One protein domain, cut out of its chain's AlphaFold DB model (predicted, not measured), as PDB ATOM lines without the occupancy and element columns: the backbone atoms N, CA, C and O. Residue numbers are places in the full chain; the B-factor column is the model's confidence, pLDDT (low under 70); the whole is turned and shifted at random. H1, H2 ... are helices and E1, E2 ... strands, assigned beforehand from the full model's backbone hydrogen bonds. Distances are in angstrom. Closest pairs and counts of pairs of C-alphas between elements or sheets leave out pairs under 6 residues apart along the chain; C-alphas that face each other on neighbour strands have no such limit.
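This is residues 4 to 63 of the 73 residues of an uncharacterized protein of Lentzea guizhouensis (UniProt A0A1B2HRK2). An elongated, loose model: at one end helix H1 packs along the parallel strand pair E1 and E4, at the other lies the small hairpin E2 and E3, and residues 49 to 58 cross between them to short H2. The 60 printed residues hold E1, E2, E3, H1, E4 and H2 in that order, a mixed class. The radius of gyration of the C-alphas is 13.5 A; the spans are 44 by 28 by 16 A.

E1, residues 4 to 7, is parallel to E4, residues 44 to 48, with N 6 and O 46 2.9 A apart. E2, residues 13 to 15, and E3, residues 21 to 23, form an antiparallel hairpin, with N 22 and O 14 2.8 A apart. H1, residues 28 to 40, comes closest to E4 at the C-alphas of Thr 39 and Val 45, 6.9 A. With residues 28 to 29 alone, H1 only just touches H2, residues 59 to 62, with 3 pairs of C-alphas within 8 A, the closest Ala 28 and Ser 61, 5.6 A. In H1, 8 of 9 O i to N i+4 pairs are within hydrogen-bond range; H2 is too short for one.

E1 begins at C-alpha 4 (-7.589, -17.584, -9.809). H1 is 18.0 A long, E4 13.4 A. H2 ends at C-alpha 62 (-20.621, -19.295, -30.239).

The C-alphas farthest apart, of Asp 18 and Gly 42, are 44.8 A apart. The printed part has no cut and no long link; no printed residue is under 70 in pLDDT.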
ATOM      1  N   ILE A   4      -7.137 -18.735  -9.025       98.38
ATOM      2  CA  ILE A   4      -7.589 -17.584  -9.809       98.38
ATOM      3  C   ILE A   4      -9.110 -17.527  -9.703       98.38
ATOM      4  O   ILE A   4      -9.776 -18.537  -9.911       98.38
ATOM      5  N   LEU A   5      -9.647 -16.351  -9.376       97.69
ATOM      6  CA  LEU A   5     -11.082 -16.087  -9.408       97.69
ATOM      7  C   LEU A   5     -11.400 -15.247 -10.642       97.69
ATOM      8  O   LEU A   5     -10.906 -14.126 -10.759       97.69
ATOM      9  N   ILE A   6     -12.239 -15.772 -11.531       97.50
ATOM     10  CA  ILE A   6     -12.810 -14.998 -12.634       97.50
ATOM     11  C   ILE A   6     -14.187 -14.503 -12.184       97.50
ATOM     12  O   ILE A   6     -15.090 -15.295 -11.902       97.50
ATOM     13  N   VAL A   7     -14.326 -13.182 -12.070       96.81
ATOM     14  CA  VAL A   7     -15.591 -12.529 -11.721       96.81
ATOM     15  C   VAL A   7     -16.343 -12.218 -13.002       96.81
ATOM     16  O   VAL A   7     -15.808 -11.586 -13.909       96.81
ATOM     17  N   MET A   8     -17.583 -12.670 -13.055       96.38
ATOM     18  CA  MET A   8     -18.403 -12.703 -14.249       96.38
ATOM     19  C   MET A   8     -19.695 -11.888 -14.025       96.38
ATOM     20  O   MET A   8     -20.122 -11.654 -12.887       96.38
ATOM     21  N   SER A   9     -20.310 -11.420 -15.114       94.31
ATOM     22  CA  SER A   9     -21.557 -10.644 -15.076       94.31
ATOM     23  C   SER A   9     -22.801 -11.514 -14.857       94.31
ATOM     24  O   SER A   9     -23.101 -12.399 -15.648       94.31
ATOM     25  N   ALA A  10     -23.624 -11.188 -13.857       94.50
ATOM     26  CA  ALA A  10     -24.937 -11.822 -13.686       94.50
ATOM     27  C   ALA A  10     -26.006 -11.351 -14.697       94.50
ATOM     28  O   ALA A  10     -27.133 -11.835 -14.635       94.50
ATOM     29  N   ALA A  11     -25.689 -10.398 -15.579       92.75
ATOM     30  CA  ALA A  11     -26.629  -9.876 -16.567       92.75
ATOM     31  C   ALA A  11     -26.668 -10.746 -17.831       92.75
ATOM     32  O   ALA A  11     -25.623 -11.075 -18.388       92.75
ATOM     33  N   ASP A  12     -27.878 -11.038 -18.306       93.81
ATOM     34  CA  ASP A  12     -28.179 -11.751 -19.553       93.81
ATOM     35  C   ASP A  12     -28.776 -10.840 -20.643       93.81
ATOM     36  O   ASP A  12     -29.007 -11.268 -21.777       93.81
ATOM     37  N   VAL A  13     -29.004  -9.565 -20.319       94.75
ATOM     38  CA  VAL A  13     -29.515  -8.534 -21.225       94.75
ATOM     39  C   VAL A  13     -28.797  -7.210 -20.968       94.75
ATOM     40  O   VAL A  13     -28.573  -6.824 -19.820       94.75
ATOM     41  N   GLY A  14     -28.473  -6.487 -22.041       91.31
ATOM     42  CA  GLY A  14     -28.016  -5.096 -21.995       91.31
ATOM     43  C   GLY A  14     -29.008  -4.147 -22.672       91.31
ATOM     44  O   GLY A  14     -29.537  -4.462 -23.738       91.31
ATOM     45  N   GLU A  15     -29.249  -2.979 -22.074       95.88
ATOM     46  CA  GLU A  15     -29.979  -1.878 -22.716       95.88
ATOM     47  C   GLU A  15     -29.015  -1.048 -23.576       95.88
ATOM     48  O   GLU A  15     -27.919  -0.686 -23.143       95.88
ATOM     49  N   ARG A  16     -29.410  -0.768 -24.817       94.19
ATOM     50  CA  ARG A  16     -28.666   0.083 -25.748       94.19
ATOM     51  C   ARG A  16     -29.074   1.543 -25.589       94.19
ATOM     52  O   ARG A  16     -30.112   1.869 -25.029       94.19
ATOM     53  N   THR A  17     -28.277   2.445 -26.150       97.00
ATOM     54  CA  THR A  17     -28.522   3.896 -26.081       97.00
ATOM     55  C   THR A  17     -29.813   4.352 -26.766       97.00
ATOM     56  O   THR A  17     -30.268   5.464 -26.511       97.00
ATOM     57  N   ASP A  18     -30.403   3.522 -27.627       96.75
ATOM     58  CA  ASP A  18     -31.702   3.753 -28.268       96.75
ATOM     59  C   ASP A  18     -32.888   3.156 -27.482       96.75
ATOM     60  O   ASP A  18     -34.024   3.203 -27.950       96.75
ATOM     61  N   GLY A  19     -32.634   2.600 -26.291       97.00
ATOM     62  CA  GLY A  19     -33.625   1.949 -25.435       97.00
ATOM     63  C   GLY A  19     -33.978   0.516 -25.848       97.00
ATOM     64  O   GLY A  19     -34.797  -0.120 -25.187       97.00
ATOM     65  N   SER A  20     -33.391  -0.022 -26.923       97.12
ATOM     66  CA  SER A  20     -33.582  -1.427 -27.292       97.12
ATOM     67  C   SER A  20     -32.774  -2.357 -26.384       97.12
ATOM     68  O   SER A  20     -31.678  -2.031 -25.929       97.12
ATOM     69  N   THR A  21     -33.298  -3.556 -26.130       97.06
ATOM     70  CA  THR A  21     -32.601  -4.592 -25.359       97.06
ATOM     71  C   THR A  21     -31.833  -5.541 -26.270       97.06
ATOM     72  O   THR A  21     -32.312  -5.906 -27.347       97.06
ATOM     73  N   TYR A  22     -30.682  -6.018 -25.807       93.25
ATOM     74  CA  TYR A  22     -29.907  -7.068 -26.456       93.25
ATOM     75  C   TYR A  22     -29.690  -8.249 -25.511       93.25
ATOM     76  O   TYR A  22     -29.077  -8.046 -24.461       93.25
ATOM     77  N   PRO A  23     -30.145  -9.465 -25.863       95.06
ATOM     78  CA  PRO A  23     -29.713 -10.677 -25.178       95.06
ATOM     79  C   PRO A  23     -28.198 -10.827 -25.320       95.06
ATOM     80  O   PRO A  23     -27.686 -10.776 -26.436       95.06
ATOM     81  N   THR A  24     -27.491 -10.984 -24.207       93.75
ATOM     82  CA  THR A  24     -26.026 -11.050 -24.181       93.75
ATOM     83  C   THR A  24     -25.531 -11.961 -23.057       93.75
ATOM     84  O   THR A  24     -26.303 -12.596 -22.332       93.75
ATOM     85  N   GLY A  25     -24.216 -12.058 -22.928       95.00
ATOM     86  CA  GLY A  25     -23.551 -12.881 -21.939       95.00
ATOM     87  C   GLY A  25     -22.040 -12.721 -22.019       95.00
ATOM     88  O   GLY A  25     -21.527 -11.744 -22.559       95.00
ATOM     89  N   HIS A  26     -21.311 -13.692 -21.483       94.88
ATOM     90  CA  HIS A  26     -19.867 -13.753 -21.682       94.88
ATOM     91  C   HIS A  26     -19.535 -14.203 -23.107       94.88
ATOM     92  O   HIS A  26     -20.210 -15.069 -23.666       94.88
ATOM     93  N   TRP A  27     -18.464 -13.648 -23.671       94.88
ATOM     94  CA  TRP A  27     -17.933 -14.084 -24.957       94.88
ATOM     95  C   TRP A  27     -17.162 -15.399 -24.791       94.88
ATOM     96  O   TRP A  27     -16.250 -15.481 -23.964       94.88
ATOM     97  N   ALA A  28     -17.516 -16.427 -25.569       94.19
ATOM     98  CA  ALA A  28     -16.992 -17.786 -25.424       94.19
ATOM     99  C   ALA A  28     -15.456 -17.834 -25.395       94.19
ATOM    100  O   ALA A  28     -14.868 -18.349 -24.443       94.19
ATOM    101  N   GLU A  29     -14.809 -17.255 -26.407       92.94
ATOM    102  CA  GLU A  29     -13.349 -17.302 -26.554       92.94
ATOM    103  C   GLU A  29     -12.619 -16.498 -25.469       92.94
ATOM    104  O   GLU A  29     -11.583 -16.929 -24.961       92.94
ATOM    105  N   GLU A  30     -13.179 -15.358 -25.048       93.75
ATOM    106  CA  GLU A  30     -12.576 -14.514 -24.010       93.75
ATOM    107  C   GLU A  30     -12.573 -15.201 -22.645       93.75
ATOM    108  O   GLU A  30     -11.705 -14.917 -21.822       93.75
ATOM    109  N   LEU A  31     -13.510 -16.122 -22.406       95.12
ATOM    110  CA  LEU A  31     -13.511 -16.974 -21.223       95.12
ATOM    111  C   LEU A  31     -12.626 -18.213 -21.412       95.12
ATOM    112  O   LEU A  31     -11.837 -18.557 -20.526       95.12
ATOM    113  N   ALA A  32     -12.752 -18.886 -22.559       94.56
ATOM    114  CA  ALA A  32     -12.085 -20.153 -22.838       94.56
ATOM    115  C   ALA A  32     -10.557 -20.008 -22.896       94.56
ATOM    116  O   ALA A  32      -9.847 -20.762 -22.226       94.56
ATOM    117  N   ALA A  33     -10.045 -19.009 -23.620       95.06
ATOM    118  CA  ALA A  33      -8.612 -18.809 -23.819       95.06
ATOM    119  C   ALA A  33      -7.818 -18.585 -22.511       95.06
ATOM    120  O   ALA A  33      -6.795 -19.252 -22.304       95.06
ATOM    121  N   PRO A  34      -8.217 -17.683 -21.588       95.56
ATOM    122  CA  PRO A  34      -7.529 -17.555 -20.306       95.56
ATOM    123  C   PRO A  34      -7.758 -18.768 -19.400       95.56
ATOM    124  O   PRO A  34      -6.806 -19.208 -18.752       95.56
ATOM    125  N   HIS A  35      -8.962 -19.355 -19.379       97.31
ATOM    126  CA  HIS A  35      -9.232 -20.559 -18.589       97.31
ATOM    127  C   HIS A  35      -8.291 -21.713 -18.980       97.31
ATOM    128  O   HIS A  35      -7.675 -22.328 -18.106       97.31
ATOM    129  N   GLU A  36      -8.109 -21.971 -20.279       97.56
ATOM    130  CA  GLU A  36      -7.168 -22.979 -20.784       97.56
ATOM    131  C   GLU A  36      -5.730 -22.680 -20.336       97.56
ATOM    132  O   GLU A  36      -5.038 -23.553 -19.808       97.56
ATOM    133  N   LYS A  37      -5.268 -21.433 -20.491       97.81
ATOM    134  CA  LYS A  37      -3.907 -21.037 -20.091       97.81
ATOM    135  C   LYS A  37      -3.666 -21.236 -18.596       97.81
ATOM    136  O   LYS A  37      -2.617 -21.753 -18.216       97.81
ATOM    137  N   PHE A  38      -4.620 -20.846 -17.757       97.69
ATOM    138  CA  PHE A  38      -4.500 -20.955 -16.306       97.69
ATOM    139  C   PHE A  38      -4.540 -22.403 -15.827       97.69
ATOM    140  O   PHE A  38      -3.686 -22.820 -15.043       97.69
ATOM    141  N   THR A  39      -5.483 -23.191 -16.331       97.62
ATOM    142  CA  THR A  39      -5.590 -24.608 -15.965       97.62
ATOM    143  C   THR A  39      -4.374 -25.402 -16.441       97.62
ATOM    144  O   THR A  39      -3.808 -26.169 -15.661       97.62
ATOM    145  N   ARG A  40      -3.870 -25.147 -17.660       98.00
ATOM    146  CA  ARG A  40      -2.624 -25.750 -18.171       98.00
ATOM    147  C   ARG A  40      -1.393 -25.375 -17.341       98.00
ATOM    148  O   ARG A  40      -0.477 -26.183 -17.217       98.00
ATOM    149  N   ALA A  41      -1.371 -24.183 -16.753       97.81
ATOM    150  CA  ALA A  41      -0.313 -23.753 -15.841       97.81
ATOM    151  C   ALA A  41      -0.466 -24.304 -14.403       97.81
ATOM    152  O   ALA A  41       0.361 -24.005 -13.543       97.81
ATOM    153  N   GLY A  42      -1.491 -25.119 -14.127       97.88
ATOM    154  CA  GLY A  42      -1.697 -25.775 -12.832       97.88
ATOM    155  C   GLY A  42      -2.427 -24.927 -11.786       97.88
ATOM    156  O   GLY A  42      -2.423 -25.281 -10.604       97.88
ATOM    157  N   PHE A  43      -3.051 -23.815 -12.190       98.44
ATOM    158  CA  PHE A  43      -3.918 -23.034 -11.307       98.44
ATOM    159  C   PHE A  43      -5.298 -23.687 -11.179       98.44
ATOM    160  O   PHE A  43      -5.846 -24.215 -12.145       98.44
ATOM    161  N   THR A  44      -5.896 -23.592  -9.992       98.38
ATOM    162  CA  THR A  44      -7.336 -23.828  -9.830       98.38
ATOM    163  C   THR A  44      -8.081 -22.553 -10.216       98.38
ATOM    164  O   THR A  44      -7.780 -21.489  -9.670       98.38
ATOM    165  N   VAL A  45      -9.038 -22.656 -11.138       97.94
ATOM    166  CA  VAL A  45      -9.869 -21.531 -11.583       97.94
ATOM    167  C   VAL A  45     -11.266 -21.681 -10.988       97.94
ATOM    168  O   VAL A  45     -11.936 -22.676 -11.243       97.94
ATOM    169  N   ASP A  46     -11.679 -20.698 -10.193       97.25
ATOM    170  CA  ASP A  46     -13.021 -20.587  -9.623       97.25
ATOM    171  C   ASP A  46     -13.777 -19.439 -10.327       97.25
ATOM    172  O   ASP A  46     -13.169 -18.474 -10.800       97.25
ATOM    173  N   PHE A  47     -15.109 -19.521 -10.369       96.75
ATOM    174  CA  PHE A  47     -15.979 -18.494 -10.953       96.75
ATOM    175  C   PHE A  47     -16.900 -17.890  -9.894       96.75
ATOM    176  O   PHE A  47     -17.393 -18.599  -9.016       96.75
ATOM    177  N   ALA A  48     -17.164 -16.588  -9.995       97.06
ATOM    178  CA  ALA A  48     -18.165 -15.910  -9.177       97.06
ATOM    179  C   ALA A  48     -18.961 -14.896  -9.991       97.06
ATOM    180  O   ALA A  48     -18.461 -14.312 -10.947       97.06
ATOM    181  N   SER A  49     -20.185 -14.646  -9.549       97.06
ATOM    182  CA  SER A  49     -21.080 -13.640 -10.103       97.06
ATOM    183  C   SER A  49     -21.936 -13.030  -8.992       97.06
ATOM    184  O   SER A  49     -22.091 -13.642  -7.925       97.06
ATOM    185  N   PRO A  50     -22.512 -11.834  -9.199       96.94
ATOM    186  CA  PRO A  50     -23.507 -11.290  -8.284       96.94
ATOM    187  C   PRO A  50     -24.633 -12.304  -8.014       96.94
ATOM    188  O   PRO A  50     -25.251 -12.829  -8.936       96.94
ATOM    189  N   GLY A  51     -24.870 -12.618  -6.737       96.44
ATOM    190  CA  GLY A  51     -25.891 -13.587  -6.320       96.44
ATOM    191  C   GLY A  51     -25.590 -15.058  -6.645       96.44
ATOM    192  O   GLY A  51     -26.440 -15.902  -6.381       96.44
ATOM    193  N   GLY A  52     -24.415 -15.385  -7.197       95.62
ATOM    194  CA  GLY A  52     -24.071 -16.759  -7.588       95.62
ATOM    195  C   GLY A  52     -24.905 -17.296  -8.757       95.62
ATOM    196  O   GLY A  52     -25.072 -18.507  -8.891       95.62
ATOM    197  N   VAL A  53     -25.460 -16.402  -9.579       93.25
ATOM    198  CA  VAL A  53     -26.298 -16.750 -10.731       93.25
ATOM    199  C   VAL A  53     -25.438 -17.373 -11.843       93.25
ATOM    200  O   VAL A  53     -24.320 -16.901 -12.076       93.25
ATOM    201  N   PRO A  54     -25.914 -18.409 -12.559       89.69
ATOM    202  CA  PRO A  54     -25.237 -18.933 -13.743       89.69
ATOM    203  C   PRO A  54     -24.994 -17.849 -14.798       89.69
ATOM    204  O   PRO A  54     -25.828 -16.978 -15.013       89.69
ATOM    205  N   GLN A  55     -23.835 -17.890 -15.443       89.62
ATOM    206  CA  GLN A  55     -23.432 -16.874 -16.417       89.62
ATOM    207  C   GLN A  55     -23.973 -17.240 -17.796       89.62
ATOM    208  O   GLN A  55     -23.668 -18.325 -18.294       89.62
ATOM    209  N   SER A  56     -24.762 -16.361 -18.418       94.25
ATOM    210  CA  SER A  56     -25.247 -16.582 -19.783       94.25
ATOM    211  C   SER A  56     -24.086 -16.503 -20.770       94.25
ATOM    212  O   SER A  56     -23.188 -15.677 -20.619       94.25
ATOM    213  N   LEU A  57     -24.091 -17.382 -21.770       94.62
ATOM    214  CA  LEU A  57     -23.214 -17.305 -22.936       94.62
ATOM    215  C   LEU A  57     -23.810 -16.302 -23.925       94.62
ATOM    216  O   LEU A  57     -25.005 -16.377 -24.216       94.62
ATOM    217  N   ASP A  58     -22.991 -15.409 -24.474       95.00
ATOM    218  CA  ASP A  58     -23.417 -14.632 -25.632       95.00
ATOM    219  C   ASP A  58     -23.499 -15.563 -26.850       95.00
ATOM    220  O   ASP A  58     -22.483 -16.080 -27.321       95.00
ATOM    221  N   ALA A  59     -24.711 -15.810 -27.352       93.69
ATOM    222  CA  ALA A  59     -24.939 -16.756 -28.441       93.69
ATOM    223  C   ALA A  59     -24.192 -16.374 -29.727       93.69
ATOM    224  O   ALA A  59     -23.790 -17.260 -30.479       93.69
ATOM    225  N   HIS A  60     -23.965 -15.078 -29.964       93.31
ATOM    226  CA  HIS A  60     -23.223 -14.618 -31.134       93.31
ATOM    227  C   HIS A  60     -21.755 -15.053 -31.077       93.31
ATOM    228  O   HIS A  60     -21.172 -15.399 -32.100       93.31
ATOM    229  N   SER A  61     -21.175 -15.125 -29.875       93.00
ATOM    230  CA  SER A  61     -19.789 -15.576 -29.681       93.00
ATOM    231  C   SER A  61     -19.571 -17.070 -29.952       93.00
ATOM    232  O   SER A  61     -18.433 -17.501 -30.125       93.00
ATOM    233  N   ALA A  62     -20.649 -17.858 -29.978       90.12
ATOM    234  CA  ALA A  62     -20.621 -19.295 -30.239       90.12
ATOM    235  C   ALA A  62     -20.992 -19.653 -31.685       90.12
ATOM    236  O   ALA A  62     -20.968 -20.833 -32.043       90.12
ATOM    237  N   ASP A  63     -21.344 -18.662 -32.505       91.75
ATOM    238  CA  ASP A  63     -21.581 -18.855 -33.929       91.75
ATOM    239  C   ASP A  63     -20.265 -19.275 -34.609       91.75
ATOM    240  O   ASP A  63     -19.297 -18.515 -34.546       91.75
TER     241      ASP A  63